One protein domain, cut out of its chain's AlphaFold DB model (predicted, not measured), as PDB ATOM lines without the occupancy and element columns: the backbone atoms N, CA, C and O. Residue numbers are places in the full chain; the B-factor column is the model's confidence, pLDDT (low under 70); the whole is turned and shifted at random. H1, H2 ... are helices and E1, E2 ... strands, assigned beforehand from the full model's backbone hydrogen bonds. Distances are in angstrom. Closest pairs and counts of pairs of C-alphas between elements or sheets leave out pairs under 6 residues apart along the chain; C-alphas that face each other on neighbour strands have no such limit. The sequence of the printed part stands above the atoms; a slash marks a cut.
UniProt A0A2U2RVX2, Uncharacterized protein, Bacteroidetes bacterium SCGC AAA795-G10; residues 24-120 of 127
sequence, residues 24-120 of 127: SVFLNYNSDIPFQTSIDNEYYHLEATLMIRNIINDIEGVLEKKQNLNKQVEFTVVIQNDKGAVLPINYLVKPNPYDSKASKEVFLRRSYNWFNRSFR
ATOM      1  N   SER A  24     133.836 115.364  80.830       86.50
ATOM      2  CA  SER A  24     134.932 116.281  80.515       86.50
ATOM      3  C   SER A  24     134.586 117.174  79.325       86.50
ATOM      4  O   SER A  24     133.998 116.731  78.338       86.50
ATOM      5  N   VAL A  25     134.944 118.451  79.428       91.62
ATOM      6  CA  VAL A  25     134.721 119.475  78.404       91.62
ATOM      7  C   VAL A  25     136.031 120.209  78.160       91.62
ATOM      8  O   VAL A  25     136.660 120.682  79.101       91.62
ATOM      9  N   PHE A  26     136.426 120.333  76.896       92.75
ATOM     10  CA  PHE A  26     137.637 121.048  76.501       92.75
ATOM     11  C   PHE A  26     137.273 122.408  75.913       92.75
ATOM     12  O   PHE A  26     136.447 122.483  75.002       92.75
ATOM     13  N   LEU A  27     137.894 123.466  76.428       94.50
ATOM     14  CA  LEU A  27     137.748 124.831  75.923       94.50
ATOM     15  C   LEU A  27     139.123 125.331  75.484       94.50
ATOM     16  O   LEU A  27     140.036 125.369  76.304       94.50
ATOM     17  N   ASN A  28     139.281 125.693  74.212       93.38
ATOM     18  CA  ASN A  28     140.569 126.104  73.647       93.38
ATOM     19  C   ASN A  28     140.566 127.605  73.346       93.38
ATOM     20  O   ASN A  28     139.662 128.087  72.664       93.38
ATOM     21  N   TYR A  29     141.596 128.315  73.799       91.56
ATOM     22  CA  TYR A  29     141.774 129.750  73.579       91.56
ATOM     23  C   TYR A  29     143.171 130.036  73.041       91.56
ATOM     24  O   TYR A  29     144.147 129.457  73.516       91.56
ATOM     25  N   ASN A  30     143.267 130.972  72.098       90.12
ATOM     26  CA  ASN A  30     144.546 131.526  71.675       90.12
ATOM     27  C   ASN A  30     144.788 132.849  72.397       90.12
ATOM     28  O   ASN A  30     143.905 133.707  72.410       90.12
ATOM     29  N   SER A  31     145.967 133.016  72.989       85.38
ATOM     30  CA  SER A  31     146.384 134.284  73.586       85.38
ATOM     31  C   SER A  31     147.903 134.401  73.600       85.38
ATOM     32  O   SER A  31     148.610 133.439  73.906       85.38
ATOM     33  N   ASP A  32     148.388 135.605  73.304       81.88
ATOM     34  CA  ASP A  32     149.803 135.961  73.406       81.88
ATOM     35  C   ASP A  32     150.172 136.507  74.793       81.88
ATOM     36  O   ASP A  32     151.332 136.855  75.030       81.88
ATOM     37  N   ILE A  33     149.215 136.553  75.733       79.62
ATOM     38  CA  ILE A  33     149.491 136.945  77.113       79.62
ATOM     39  C   ILE A  33     150.544 135.989  77.679       79.62
ATOM     40  O   ILE A  33     150.322 134.773  77.734       79.62
ATOM     41  N   PRO A  34     151.687 136.508  78.156       72.94
ATOM     42  CA  PRO A  34     152.669 135.668  78.811       72.94
ATOM     43  C   PRO A  34     152.051 135.063  80.076       72.94
ATOM     44  O   PRO A  34     151.627 135.784  80.978       72.94
ATOM     45  N   PHE A  35     152.042 133.729  80.174       68.31
ATOM     46  CA  PHE A  35     151.452 133.009  81.314       68.31
ATOM     47  C   PHE A  35     152.061 133.406  82.665       68.31
ATOM     48  O   PHE A  35     151.415 133.286  83.705       68.31
ATOM     49  N   GLN A  36     153.317 133.860  82.651       64.44
ATOM     50  CA  GLN A  36     154.022 134.438  83.787       64.44
ATOM     51  C   GLN A  36     154.939 135.546  83.270       64.44
ATOM     52  O   GLN A  36     155.802 135.305  82.428       64.44
ATOM     53  N   THR A  37     154.768 136.760  83.779       66.44
ATOM     54  CA  THR A  37     155.644 137.896  83.486       66.44
ATOM     55  C   THR A  37     155.910 138.671  84.771       66.44
ATOM     56  O   THR A  37     155.040 138.775  85.636       66.44
ATOM     57  N   SER A  38     157.132 139.180  84.924       65.50
ATOM     58  CA  SER A  38     157.489 140.118  85.996       65.50
ATOM     59  C   SER A  38     157.000 141.540  85.712       65.50
ATOM     60  O   SER A  38     157.031 142.386  86.603       65.50
ATOM     61  N   ILE A  39     156.576 141.804  84.474       68.88
ATOM     62  CA  ILE A  39     156.114 143.108  84.016       68.88
ATOM     63  C   ILE A  39     154.603 143.172  84.191       68.88
ATOM     64  O   ILE A  39     153.854 142.526  83.456       68.88
ATOM     65  N   ASP A  40     154.186 143.983  85.156       70.06
ATOM     66  CA  ASP A  40     152.794 144.336  85.385       70.06
ATOM     67  C   ASP A  40     152.361 145.371  84.333       70.06
ATOM     68  O   ASP A  40     152.866 146.494  84.323       70.06
ATOM     69  N   ASN A  41     151.498 144.983  83.389       79.62
ATOM     70  CA  ASN A  41     151.043 145.848  82.296       79.62
ATOM     71  C   ASN A  41     149.513 145.851  82.230       79.62
ATOM     72  O   ASN A  41     148.889 144.794  82.138       79.62
ATOM     73  N   GLU A  42     148.919 147.045  82.218       80.69
ATOM     74  CA  GLU A  42     147.473 147.257  82.105       80.69
ATOM     75  C   GLU A  42     146.865 146.575  80.872       80.69
ATOM     76  O   GLU A  42     145.779 146.003  80.955       80.69
ATOM     77  N   TYR A  43     147.595 146.544  79.753       83.44
ATOM     78  CA  TYR A  43     147.173 145.829  78.549       83.44
ATOM     79  C   TYR A  43     146.980 144.326  78.813       83.44
ATOM     80  O   TYR A  43     145.953 143.759  78.437       83.44
ATOM     81  N   TYR A  44     147.914 143.686  79.526       82.75
ATOM     82  CA  TYR A  44     147.808 142.261  79.863       82.75
ATOM     83  C   TYR A  44     146.675 141.992  80.852       82.75
ATOM     84  O   TYR A  44     145.981 140.987  80.719       82.75
ATOM     85  N   HIS A  45     146.438 142.902  81.799       84.00
ATOM     86  CA  HIS A  45     145.307 142.798  82.724       84.00
ATOM     87  C   HIS A  45     143.968 142.848  82.000       84.00
ATOM     88  O   HIS A  45     143.072 142.046  82.288       84.00
ATOM     89  N   LEU A  46     143.833 143.766  81.043       85.94
ATOM     90  CA  LEU A  46     142.627 143.904  80.241       85.94
ATOM     91  C   LEU A  46     142.401 142.677  79.352       85.94
ATOM     92  O   LEU A  46     141.308 142.111  79.368       85.94
ATOM     93  N   GLU A  47     143.422 142.241  78.611       86.62
ATOM     94  CA  GLU A  47     143.319 141.072  77.731       86.62
ATOM     95  C   GLU A  47     142.982 139.807  78.539       86.62
ATOM     96  O   GLU A  47     142.054 139.073  78.189       86.62
ATOM     97  N   ALA A  48     143.637 139.607  79.691       88.00
ATOM     98  CA  ALA A  48     143.339 138.503  80.601       88.00
ATOM     99  C   ALA A  48     141.898 138.575  81.113       88.00
ATOM    100  O   ALA A  48     141.194 137.568  81.129       88.00
ATOM    101  N   THR A  49     141.423 139.766  81.478       89.06
ATOM    102  CA  THR A  49     140.043 139.972  81.933       89.06
ATOM    103  C   THR A  49     139.024 139.587  80.868       89.06
ATOM    104  O   THR A  49     138.053 138.892  81.174       89.06
ATOM    105  N   LEU A  50     139.232 140.012  79.620       90.44
ATOM    106  CA  LEU A  50     138.352 139.662  78.504       90.44
ATOM    107  C   LEU A  50     138.358 138.154  78.247       90.44
ATOM    108  O   LEU A  50     137.295 137.548  78.103       90.44
ATOM    109  N   MET A  51     139.537 137.533  78.276       91.81
ATOM    110  CA  MET A  51     139.674 136.088  78.130       91.81
ATOM    111  C   MET A  51     138.949 135.331  79.252       91.81
ATOM    112  O   MET A  51     138.187 134.409  78.972       91.81
ATOM    113  N   ILE A  52     139.112 135.744  80.514       92.56
ATOM    114  CA  ILE A  52     138.406 135.138  81.651       92.56
ATOM    115  C   ILE A  52     136.893 135.254  81.463       92.56
ATOM    116  O   ILE A  52     136.186 134.277  81.685       92.56
ATOM    117  N   ARG A  53     136.376 136.414  81.039       92.94
ATOM    118  CA  ARG A  53     134.935 136.586  80.781       92.94
ATOM    119  C   ARG A  53     134.433 135.612  79.721       92.94
ATOM    120  O   ARG A  53     133.408 134.977  79.940       92.94
ATOM    121  N   ASN A  54     135.178 135.443  78.631       94.69
ATOM    122  CA  ASN A  54     134.834 134.476  77.590       94.69
ATOM    123  C   ASN A  54     134.816 133.042  78.138       94.69
ATOM    124  O   ASN A  54     133.836 132.334  77.934       94.69
ATOM    125  N   ILE A  55     135.827 132.656  78.927       95.12
ATOM    126  CA  ILE A  55     135.869 131.354  79.613       95.12
ATOM    127  C   ILE A  55     134.626 131.144  80.488       95.12
ATOM    128  O   ILE A  55     134.006 130.082  80.439       95.12
ATOM    129  N   ILE A  56     134.245 132.142  81.288       95.38
ATOM    130  CA  ILE A  56     133.074 132.043  82.168       95.38
ATOM    131  C   ILE A  56     131.775 131.920  81.367       95.38
ATOM    132  O   ILE A  56     130.954 131.068  81.707       95.38
ATOM    133  N   ASN A  57     131.613 132.701  80.299       95.81
ATOM    134  CA  ASN A  57     130.435 132.644  79.432       95.81
ATOM    135  C   ASN A  57     130.319 131.291  78.710       95.81
ATOM    136  O   ASN A  57     129.225 130.742  78.592       95.81
ATOM    137  N   ASP A  58     131.437 130.716  78.265       95.88
ATOM    138  CA  ASP A  58     131.444 129.401  77.620       95.88
ATOM    139  C   ASP A  58     131.116 128.285  78.619       95.88
ATOM    140  O   ASP A  58     130.311 127.398  78.319       95.88
ATOM    141  N   ILE A  59     131.670 128.349  79.837       94.88
ATOM    142  CA  ILE A  59     131.298 127.442  80.933       94.88
ATOM    143  C   ILE A  59     129.799 127.556  81.215       94.88
ATOM    144  O   ILE A  59     129.108 126.540  81.258       94.88
ATOM    145  N   GLU A  60     129.278 128.772  81.376       94.38
ATOM    146  CA  GLU A  60     127.854 129.027  81.591       94.38
ATOM    147  C   GLU A  60     127.003 128.413  80.478       94.38
ATOM    148  O   GLU A  60     126.112 127.616  80.768       94.38
ATOM    149  N   GLY A  61     127.321 128.699  79.214       93.31
ATOM    150  CA  GLY A  61     126.585 128.181  78.064       93.31
ATOM    151  C   GLY A  61     126.613 126.654  77.966       93.31
ATOM    152  O   GLY A  61     125.620 126.038  77.570       93.31
ATOM    153  N   VAL A  62     127.717 126.007  78.353       91.94
ATOM    154  CA  VAL A  62     127.792 124.540  78.437       91.94
ATOM    155  C   VAL A  62     126.908 124.005  79.564       91.94
ATOM    156  O   VAL A  62     126.176 123.037  79.348       91.94
ATOM    157  N   LEU A  63     126.947 124.624  80.745       91.19
ATOM    158  CA  LEU A  63     126.120 124.224  81.888       91.19
ATOM    159  C   LEU A  63     124.623 124.402  81.587       91.19
ATOM    160  O   LEU A  63     123.829 123.524  81.920       91.19
ATOM    161  N   GLU A  64     124.237 125.484  80.904       89.69
ATOM    162  CA  GLU A  64     122.847 125.747  80.512       89.69
ATOM    163  C   GLU A  64     122.324 124.759  79.470       89.69
ATOM    164  O   GLU A  64     121.182 124.314  79.564       89.69
ATOM    165  N   LYS A  65     123.152 124.365  78.493       86.38
ATOM    166  CA  LYS A  65     122.778 123.348  77.494       86.38
ATOM    167  C   LYS A  65     122.600 121.958  78.108       86.38
ATOM    168  O   LYS A  65     121.868 121.139  77.560       86.38
ATOM    169  N   LYS A  66     123.263 121.685  79.233       77.31
ATOM    170  CA  LYS A  66     123.266 120.387  79.923       77.31
ATOM    171  C   LYS A  66     122.255 120.312  81.077       77.31
ATOM    172  O   LYS A  66     122.524 119.600  82.041       77.31
ATOM    173  N   GLN A  67     121.132 121.044  80.999       58.97
ATOM    174  CA  GLN A  67     120.104 121.135  82.056       58.97
ATOM    175  C   GLN A  67     119.952 119.828  82.863       58.97
ATOM    176  O   GLN A  67     119.706 118.768  82.290       58.97
ATOM    177  N   ASN A  68     120.063 119.931  84.194       59.25
ATOM    178  CA  ASN A  68     120.114 118.823  85.164       59.25
ATOM    179  C   ASN A  68     121.413 117.999  85.139       59.25
ATOM    180  O   ASN A  68     121.415 116.782  84.934       59.25
ATOM    181  N   LEU A  69     122.535 118.661  85.435       64.56
ATOM    182  CA  LEU A  69     123.797 117.991  85.726       64.56
ATOM    183  C   LEU A  69     123.691 117.223  87.044       64.56
ATOM    184  O   LEU A  69     124.021 117.740  88.106       64.56
ATOM    185  N   ASN A  70     123.289 115.956  86.961       72.00
ATOM    186  CA  ASN A  70     123.407 114.995  88.063       72.00
ATOM    187  C   ASN A  70     124.851 114.485  88.240       72.00
ATOM    188  O   ASN A  70     125.136 113.725  89.166       72.00
ATOM    189  N   LYS A  71     125.769 114.890  87.353       81.00
ATOM    190  CA  LYS A  71     127.179 114.491  87.346       81.00
ATOM    191  C   LYS A  71     128.098 115.708  87.437       81.00
ATOM    192  O   LYS A  71     127.718 116.820  87.086       81.00
ATOM    193  N   GLN A  72     129.308 115.479  87.947       87.44
ATOM    194  CA  GLN A  72     130.373 116.482  87.928       87.44
ATOM    195  C   GLN A  72     130.833 116.718  86.490       87.44
ATOM    196  O   GLN A  72     130.991 115.752  85.735       87.44
ATOM    197  N   VAL A  73     131.097 117.982  86.163       90.44
ATOM    198  CA  VAL A  73     131.678 118.385  84.880       90.44
ATOM    199  C   VAL A  73     133.065 118.949  85.132       90.44
ATOM    200  O   VAL A  73     133.236 119.883  85.915       90.44
ATOM    201  N   GLU A  74     134.061 118.363  84.492       92.44
ATOM    202  CA  GLU A  74     135.434 118.838  84.471       92.44
ATOM    203  C   GLU A  74     135.667 119.641  83.195       92.44
ATOM    204  O   GLU A  74     135.565 119.120  82.088       92.44
ATOM    205  N   PHE A  75     135.977 120.921  83.353       94.25
ATOM    206  CA  PHE A  75     136.405 121.774  82.259       94.25
ATOM    207  C   PHE A  75     137.927 121.796  82.216       94.25
ATOM    208  O   PHE A  75     138.568 122.187  83.192       94.25
ATOM    209  N   THR A  76     138.505 121.422  81.084       94.62
ATOM    210  CA  THR A  76     139.918 121.638  80.781       94.62
ATOM    211  C   THR A  76     140.010 122.823  79.832       94.62
ATOM    212  O   THR A  76     139.737 122.710  78.637       94.62
ATOM    213  N   VAL A  77     140.354 123.981  80.387       93.62
ATOM    214  CA  VAL A  77     140.611 125.205  79.630       93.62
ATOM    215  C   VAL A  77     142.064 125.174  79.177       93.62
ATOM    216  O   VAL A  77     142.966 125.136  80.006       93.62
ATOM    217  N   VAL A  78     142.301 125.174  77.874       92.56
ATOM    218  CA  VAL A  78     143.631 125.151  77.270       92.56
ATOM    219  C   VAL A  78     143.869 126.495  76.609       92.56
ATOM    220  O   VAL A  78     143.177 126.854  75.660       92.56
ATOM    221  N   ILE A  79     144.850 127.237  77.108       90.69
ATOM    222  CA  ILE A  79     145.290 128.480  76.480       90.69
ATOM    223  C   ILE A  79     146.599 128.198  75.775       90.69
ATOM    224  O   ILE A  79     147.526 127.672  76.386       90.69
ATOM    225  N   GLN A  80     146.674 128.541  74.501       91.44
ATOM    226  CA  GLN A  80     147.850 128.330  73.673       91.44
ATOM    227  C   GLN A  80     148.270 129.637  73.005       91.44
ATOM    228  O   GLN A  80     147.428 130.479  72.703       91.44
ATOM    229  N   ASN A  81     149.564 129.802  72.760       88.38
ATOM    230  CA  ASN A  81     150.061 130.883  71.917       88.38
ATOM    231  C   ASN A  81     150.574 130.344  70.579       88.38
ATOM    232  O   ASN A  81     150.836 129.148  70.415       88.38
ATOM    233  N   ASP A  82     150.821 131.252  69.642       86.31
ATOM    234  CA  ASP A  82     151.312 130.906  68.304       86.31
ATOM    235  C   ASP A  82     152.776 130.418  68.302       86.31
ATOM    236  O   ASP A  82     153.326 130.043  67.265       86.31
ATOM    237  N   LYS A  83     153.439 130.421  69.466       85.88
ATOM    238  CA  LYS A  83     154.801 129.904  69.677       85.88
ATOM    239  C   LYS A  83     154.819 128.503  70.296       85.88
ATOM    240  O   LYS A  83     155.899 127.987  70.570       85.88
ATOM    241  N   GLY A  84     153.654 127.881  70.495       81.88
ATOM    242  CA  GLY A  84     153.520 126.521  71.023       81.88
ATOM    243  C   GLY A  84     153.569 126.412  72.550       81.88
ATOM    244  O   GLY A  84     153.623 125.303  73.076       81.88
ATOM    245  N   ALA A  85     153.548 127.532  73.276       85.75
ATOM    246  CA  ALA A  85     153.382 127.524  74.722       85.75
ATOM    247  C   ALA A  85     151.914 127.236  75.067       85.75
ATOM    248  O   ALA A  85     151.010 127.795  74.449       85.75
ATOM    249  N   VAL A  86     151.689 126.378  76.066       88.75
ATOM    250  CA  VAL A  86     150.352 125.922  76.463       88.75
ATOM    251  C   VAL A  86     150.187 126.001  77.978       88.75
ATOM    252  O   VAL A  86     151.036 125.516  78.727       88.75
ATOM    253  N   LEU A  87     149.063 126.560  78.422       87.44
ATOM    254  CA  LEU A  87     148.625 126.600  79.811       87.44
ATOM    255  C   LEU A  87     147.273 125.881  79.955       87.44
ATOM    256  O   LEU A  87     146.236 126.447  79.596       87.44
ATOM    257  N   PRO A  88     147.258 124.650  80.493       90.25
ATOM    258  CA  PRO A  88     146.026 123.964  80.849       90.25
ATOM    259  C   PRO A  88     145.544 124.384  82.245       90.25
ATOM    260  O   PRO A  88     146.317 124.444  83.202       90.25
ATOM    261  N   ILE A  89     144.241 124.615  82.380       90.19
ATOM    262  CA  ILE A  89     143.564 124.928  83.636       90.19
ATOM    263  C   ILE A  89     142.387 123.972  83.794       90.19
ATOM    264  O   ILE A  89     141.427 124.010  83.027       90.19
ATOM    265  N   ASN A  90     142.454 123.133  84.824       92.25
ATOM    266  CA  ASN A  90     141.369 122.221  85.168       92.25
ATOM    267  C   ASN A  90     140.424 122.894  86.165       92.25
ATOM    268  O   ASN A  90     140.844 123.354  87.230       92.25
ATOM    269  N   TYR A  91     139.141 122.930  85.823       93.38
ATOM    270  CA  TYR A  91     138.089 123.551  86.609       93.38
ATOM    271  C   TYR A  91     136.916 122.586  86.783       93.38
ATOM    272  O   TYR A  91     136.190 122.271  85.842       93.38
ATOM    273  N   LEU A  92     136.740 122.091  88.008       92.50
ATOM    274  CA  LEU A  92     135.719 121.100  88.332       92.50
ATOM    275  C   LEU A  92     134.455 121.778  88.866       92.50
ATOM    276  O   LEU A  92     134.484 122.455  89.897       92.50
ATOM    277  N   VAL A  93     133.330 121.528  88.203       91.69
ATOM    278  CA  VAL A  93     132.009 122.029  88.585       91.69
ATOM    279  C   VAL A  93     131.188 120.891  89.183       91.69
ATOM    280  O   VAL A  93     131.091 119.791  88.631       91.69
ATOM    281  N   LYS A  94     130.611 121.148  90.360       88.88
ATOM    282  CA  LYS A  94     129.742 120.190  91.053       88.88
ATOM    283  C   LYS A  94     128.391 120.046  90.331       88.88
ATOM    284  O   LYS A  94     127.979 120.989  89.658       88.88
ATOM    285  N   PRO A  95     127.691 118.907  90.509       86.62
ATOM    286  CA  PRO A  95     126.314 118.739  90.053       86.62
ATOM    287  C   PRO A  95     125.439 119.892  90.548       86.62
ATOM    288  O   PRO A  95     125.606 120.320  91.691       86.62
ATOM    289  N   ASN A  96     124.514 120.361  89.708       86.56
ATOM    290  CA  ASN A  96     123.586 121.459  90.011       86.56
ATOM    291  C   ASN A  96     124.279 122.677  90.669       86.56
ATOM    292  O   ASN A  96     124.008 123.000  91.827       86.56
ATOM    293  N   PRO A  97     125.202 123.353  89.954       88.69
ATOM    294  CA  PRO A  97     126.024 124.424  90.527       88.69
ATOM    295  C   PRO A  97     125.220 125.659  90.957       88.69
ATOM    296  O   PRO A  97     125.706 126.457  91.759       88.69
ATOM    297  N   TYR A  98     124.009 125.811  90.422       90.12
ATOM    298  CA  TYR A  98     123.037 126.834  90.778       90.12
ATOM    299  C   TYR A  98     121.616 126.350  90.454       90.12
ATOM    300  O   TYR A  98     121.412 125.510  89.580       90.12
ATOM    301  N   ASP A  99     120.640 126.903  91.167       89.00
ATOM    302  CA  ASP A  99     119.209 126.561  91.134       89.00
ATOM    303  C   ASP A  99     118.298 127.783  90.903       89.00
ATOM    304  O   ASP A  99     117.092 127.655  90.711       89.00
ATOM    305  N   SER A 100     118.867 128.989  90.916       90.81
ATOM    306  CA  SER A 100     118.155 130.254  90.776       90.81
ATOM    307  C   SER A 100     119.039 131.289  90.087       90.81
ATOM    308  O   SER A 100     120.261 131.153  90.019       90.81
ATOM    309  N   LYS A 101     118.433 132.382  89.608       91.50
ATOM    310  CA  LYS A 101     119.178 133.497  88.998       91.50
ATOM    311  C   LYS A 101     120.217 134.093  89.960       91.50
ATOM    312  O   LYS A 101     121.325 134.414  89.542       91.50
ATOM    313  N   ALA A 102     119.880 134.192  91.246       93.12
ATOM    314  CA  ALA A 102     120.780 134.724  92.264       93.12
ATOM    315  C   ALA A 102     121.955 133.772  92.554       93.12
ATOM    316  O   ALA A 102     123.104 134.212  92.603       93.12
ATOM    317  N   SER A 103     121.699 132.464  92.711       93.12
ATOM    318  CA  SER A 103     122.776 131.486  92.930       93.12
ATOM    319  C   SER A 103     123.669 131.337  91.695       93.12
ATOM    320  O   SER A 103     124.883 131.191  91.840       93.12
ATOM    321  N   LYS A 104     123.103 131.498  90.493       93.50
ATOM    322  CA  LYS A 104     123.841 131.572  89.228       93.50
ATOM    323  C   LYS A 104     124.810 132.752  89.201       93.50
ATOM    324  O   LYS A 104     125.995 132.550  88.968       93.50
ATOM    325  N   GLU A 105     124.354 133.963  89.510       94.12
ATOM    326  CA  GLU A 105     125.226 135.146  89.551       94.12
ATOM    327  C   GLU A 105     126.372 134.984  90.568       94.12
ATOM    328  O   GLU A 105     127.530 135.306  90.292       94.12
ATOM    329  N   VAL A 106     126.074 134.415  91.742       94.81
ATOM    330  CA  VAL A 106     127.091 134.108  92.759       94.81
ATOM    331  C   VAL A 106     128.104 133.084  92.246       94.81
ATOM    332  O   VAL A 106     129.301 133.244  92.502       94.81
ATOM    333  N   PHE A 107     127.644 132.043  91.549       94.81
ATOM    334  CA  PHE A 107     128.508 131.046  90.925       94.81
ATOM    335  C   PHE A 107     129.441 131.704  89.905       94.81
ATOM    336  O   PHE A 107     130.655 131.636  90.095       94.81
ATOM    337  N   LEU A 108     128.900 132.430  88.921       95.31
ATOM    338  CA  LEU A 108     129.683 133.082  87.864       95.31
ATOM    339  C   LEU A 108     130.735 134.034  88.440       95.31
ATOM    340  O   LEU A 108     131.911 133.954  88.083       95.31
ATOM    341  N   ARG A 109     130.360 134.861  89.425       95.31
ATOM    342  CA  ARG A 109     131.298 135.764  90.108       95.31
ATOM    343  C   ARG A 109     132.414 135.012  90.837       95.31
ATOM    344  O   ARG A 109     133.568 135.442  90.825       95.31
ATOM    345  N   ARG A 110     132.101 133.895  91.505       94.81
ATOM    346  CA  ARG A 110     133.110 133.067  92.195       94.81
ATOM    347  C   ARG A 110     134.048 132.384  91.207       94.81
ATOM    348  O   ARG A 110     135.251 132.365  91.462       94.81
ATOM    349  N   SER A 111     133.511 131.857  90.110       94.75
ATOM    350  CA  SER A 111     134.287 131.262  89.023       94.75
ATOM    351  C   SER A 111     135.230 132.300  88.424       94.75
ATOM    352  O   SER A 111     136.439 132.077  88.420       94.75
ATOM    353  N   TYR A 112     134.714 133.476  88.055       94.75
ATOM    354  CA  TYR A 112     135.522 134.590  87.561       94.75
ATOM    355  C   TYR A 112     136.654 134.939  88.531       94.75
ATOM    356  O   TYR A 112     137.813 134.967  88.140       94.75
ATOM    357  N   ASN A 113     136.355 135.135  89.821       92.94
ATOM    358  CA  ASN A 113     137.371 135.482  90.820       92.94
ATOM    359  C   ASN A 113     138.431 134.387  91.014       92.94
ATOM    360  O   ASN A 113     139.558 134.673  91.423       92.94
ATOM    361  N   TRP A 114     138.084 133.119  90.788       92.25
ATOM    362  CA  TRP A 114     139.052 132.029  90.815       92.25
ATOM    363  C   TRP A 114     140.003 132.114  89.617       92.25
ATOM    364  O   TRP A 114     141.209 132.186  89.834       92.25
ATOM    365  N   PHE A 115     139.477 132.231  88.395       91.25
ATOM    366  CA  PHE A 115     140.305 132.403  87.196       91.25
ATOM    367  C   PHE A 115     141.134 133.696  87.250       91.25
ATOM    368  O   PHE A 115     142.337 133.652  87.036       91.25
ATOM    369  N   ASN A 116     140.542 134.824  87.644       89.50
ATOM    370  CA  ASN A 116     141.221 136.113  87.819       89.50
ATOM    371  C   ASN A 116     142.452 136.020  88.732       89.50
ATOM    372  O   ASN A 116     143.498 136.579  88.419       89.50
ATOM    373  N   ARG A 117     142.371 135.262  89.834       85.75
ATOM    374  CA  ARG A 117     143.533 135.012  90.707       85.75
ATOM    375  C   ARG A 117     144.586 134.127  90.046       85.75
ATOM    376  O   ARG A 117     145.773 134.355  90.269       85.75
ATOM    377  N   SER A 118     144.172 133.160  89.229       83.50
ATOM    378  CA  SER A 118     145.084 132.315  88.449       83.50
ATOM    379  C   SER A 118     145.853 133.120  87.396       83.50
ATOM    380  O   SER A 118     147.051 132.902  87.239       83.50
ATOM    381  N   PHE A 119     145.205 134.091  86.744       79.44
ATOM    382  CA  PHE A 119     145.838 134.996  85.768       79.44
ATOM    383  C   PHE A 119     146.462 136.250  86.385       79.44
ATOM    384  O   PHE A 119     147.134 136.999  85.687       79.44
ATOM    385  N   ARG A 120     146.250 136.486  87.686       78.06
ATOM    386  CA  ARG A 120     146.712 137.675  88.423       78.06
ATOM    387  C   ARG A 120     146.243 139.006  87.825       78.06
ATOM    388  O   ARG A 120     146.881 140.024  88.073       78.06
TER     389      ARG A 120
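This is residues 24 to 120 of the 127 residues of an uncharacterized protein of Bacteroidetes bacterium SCGC AAA795-G10 (UniProt A0A2U2RVX2). A twisted sheet of three strands forms a wall, with the long helix H1 slantwise over one face; H2 packs on H1 and only grazes the sheet. The printed part has 97 residues with E1, H1, E2, E3 and H2 in that order, class mixed; the mixed sheet runs E1, E2, E3. It is compact, radius of gyration of the C-alphas 14.3 A, spanning 42 by 26 by 16 A.

E1, residues 24 to 30, is parallel to E2, residues 73 to 80; N 27 and O 76 are 3.0 A apart. E2 and E3, residues 86 to 93, form an antiparallel hairpin; N 89 and O 77 are 2.7 A apart. H1, residues 42 to 65, has a height over the sheet of 9.1 A. Between parallel neighbours E1 and E2 it makes a strand-helix-strand unit with a right-handed crossover. H2, residues 101 to 119, touches H1 at a steep tilt of 41 degrees, opposite ways; their closest C-alphas, of Ile 56 and Tyr 112, are 6.4 A apart. In both helices every O i to N i+4 pair is within hydrogen-bond range.

E1 begins at C-alpha 24 (134.932, 116.281, 80.515). H1 is 34.7 A long; H2, 26.9 A, ends at C-alpha 119 (145.838, 134.996, 85.768).

The printed part has no cut. The link E1 to H1 is long. Residues 35 to 39 and 67 to 69 have pLDDT under 70.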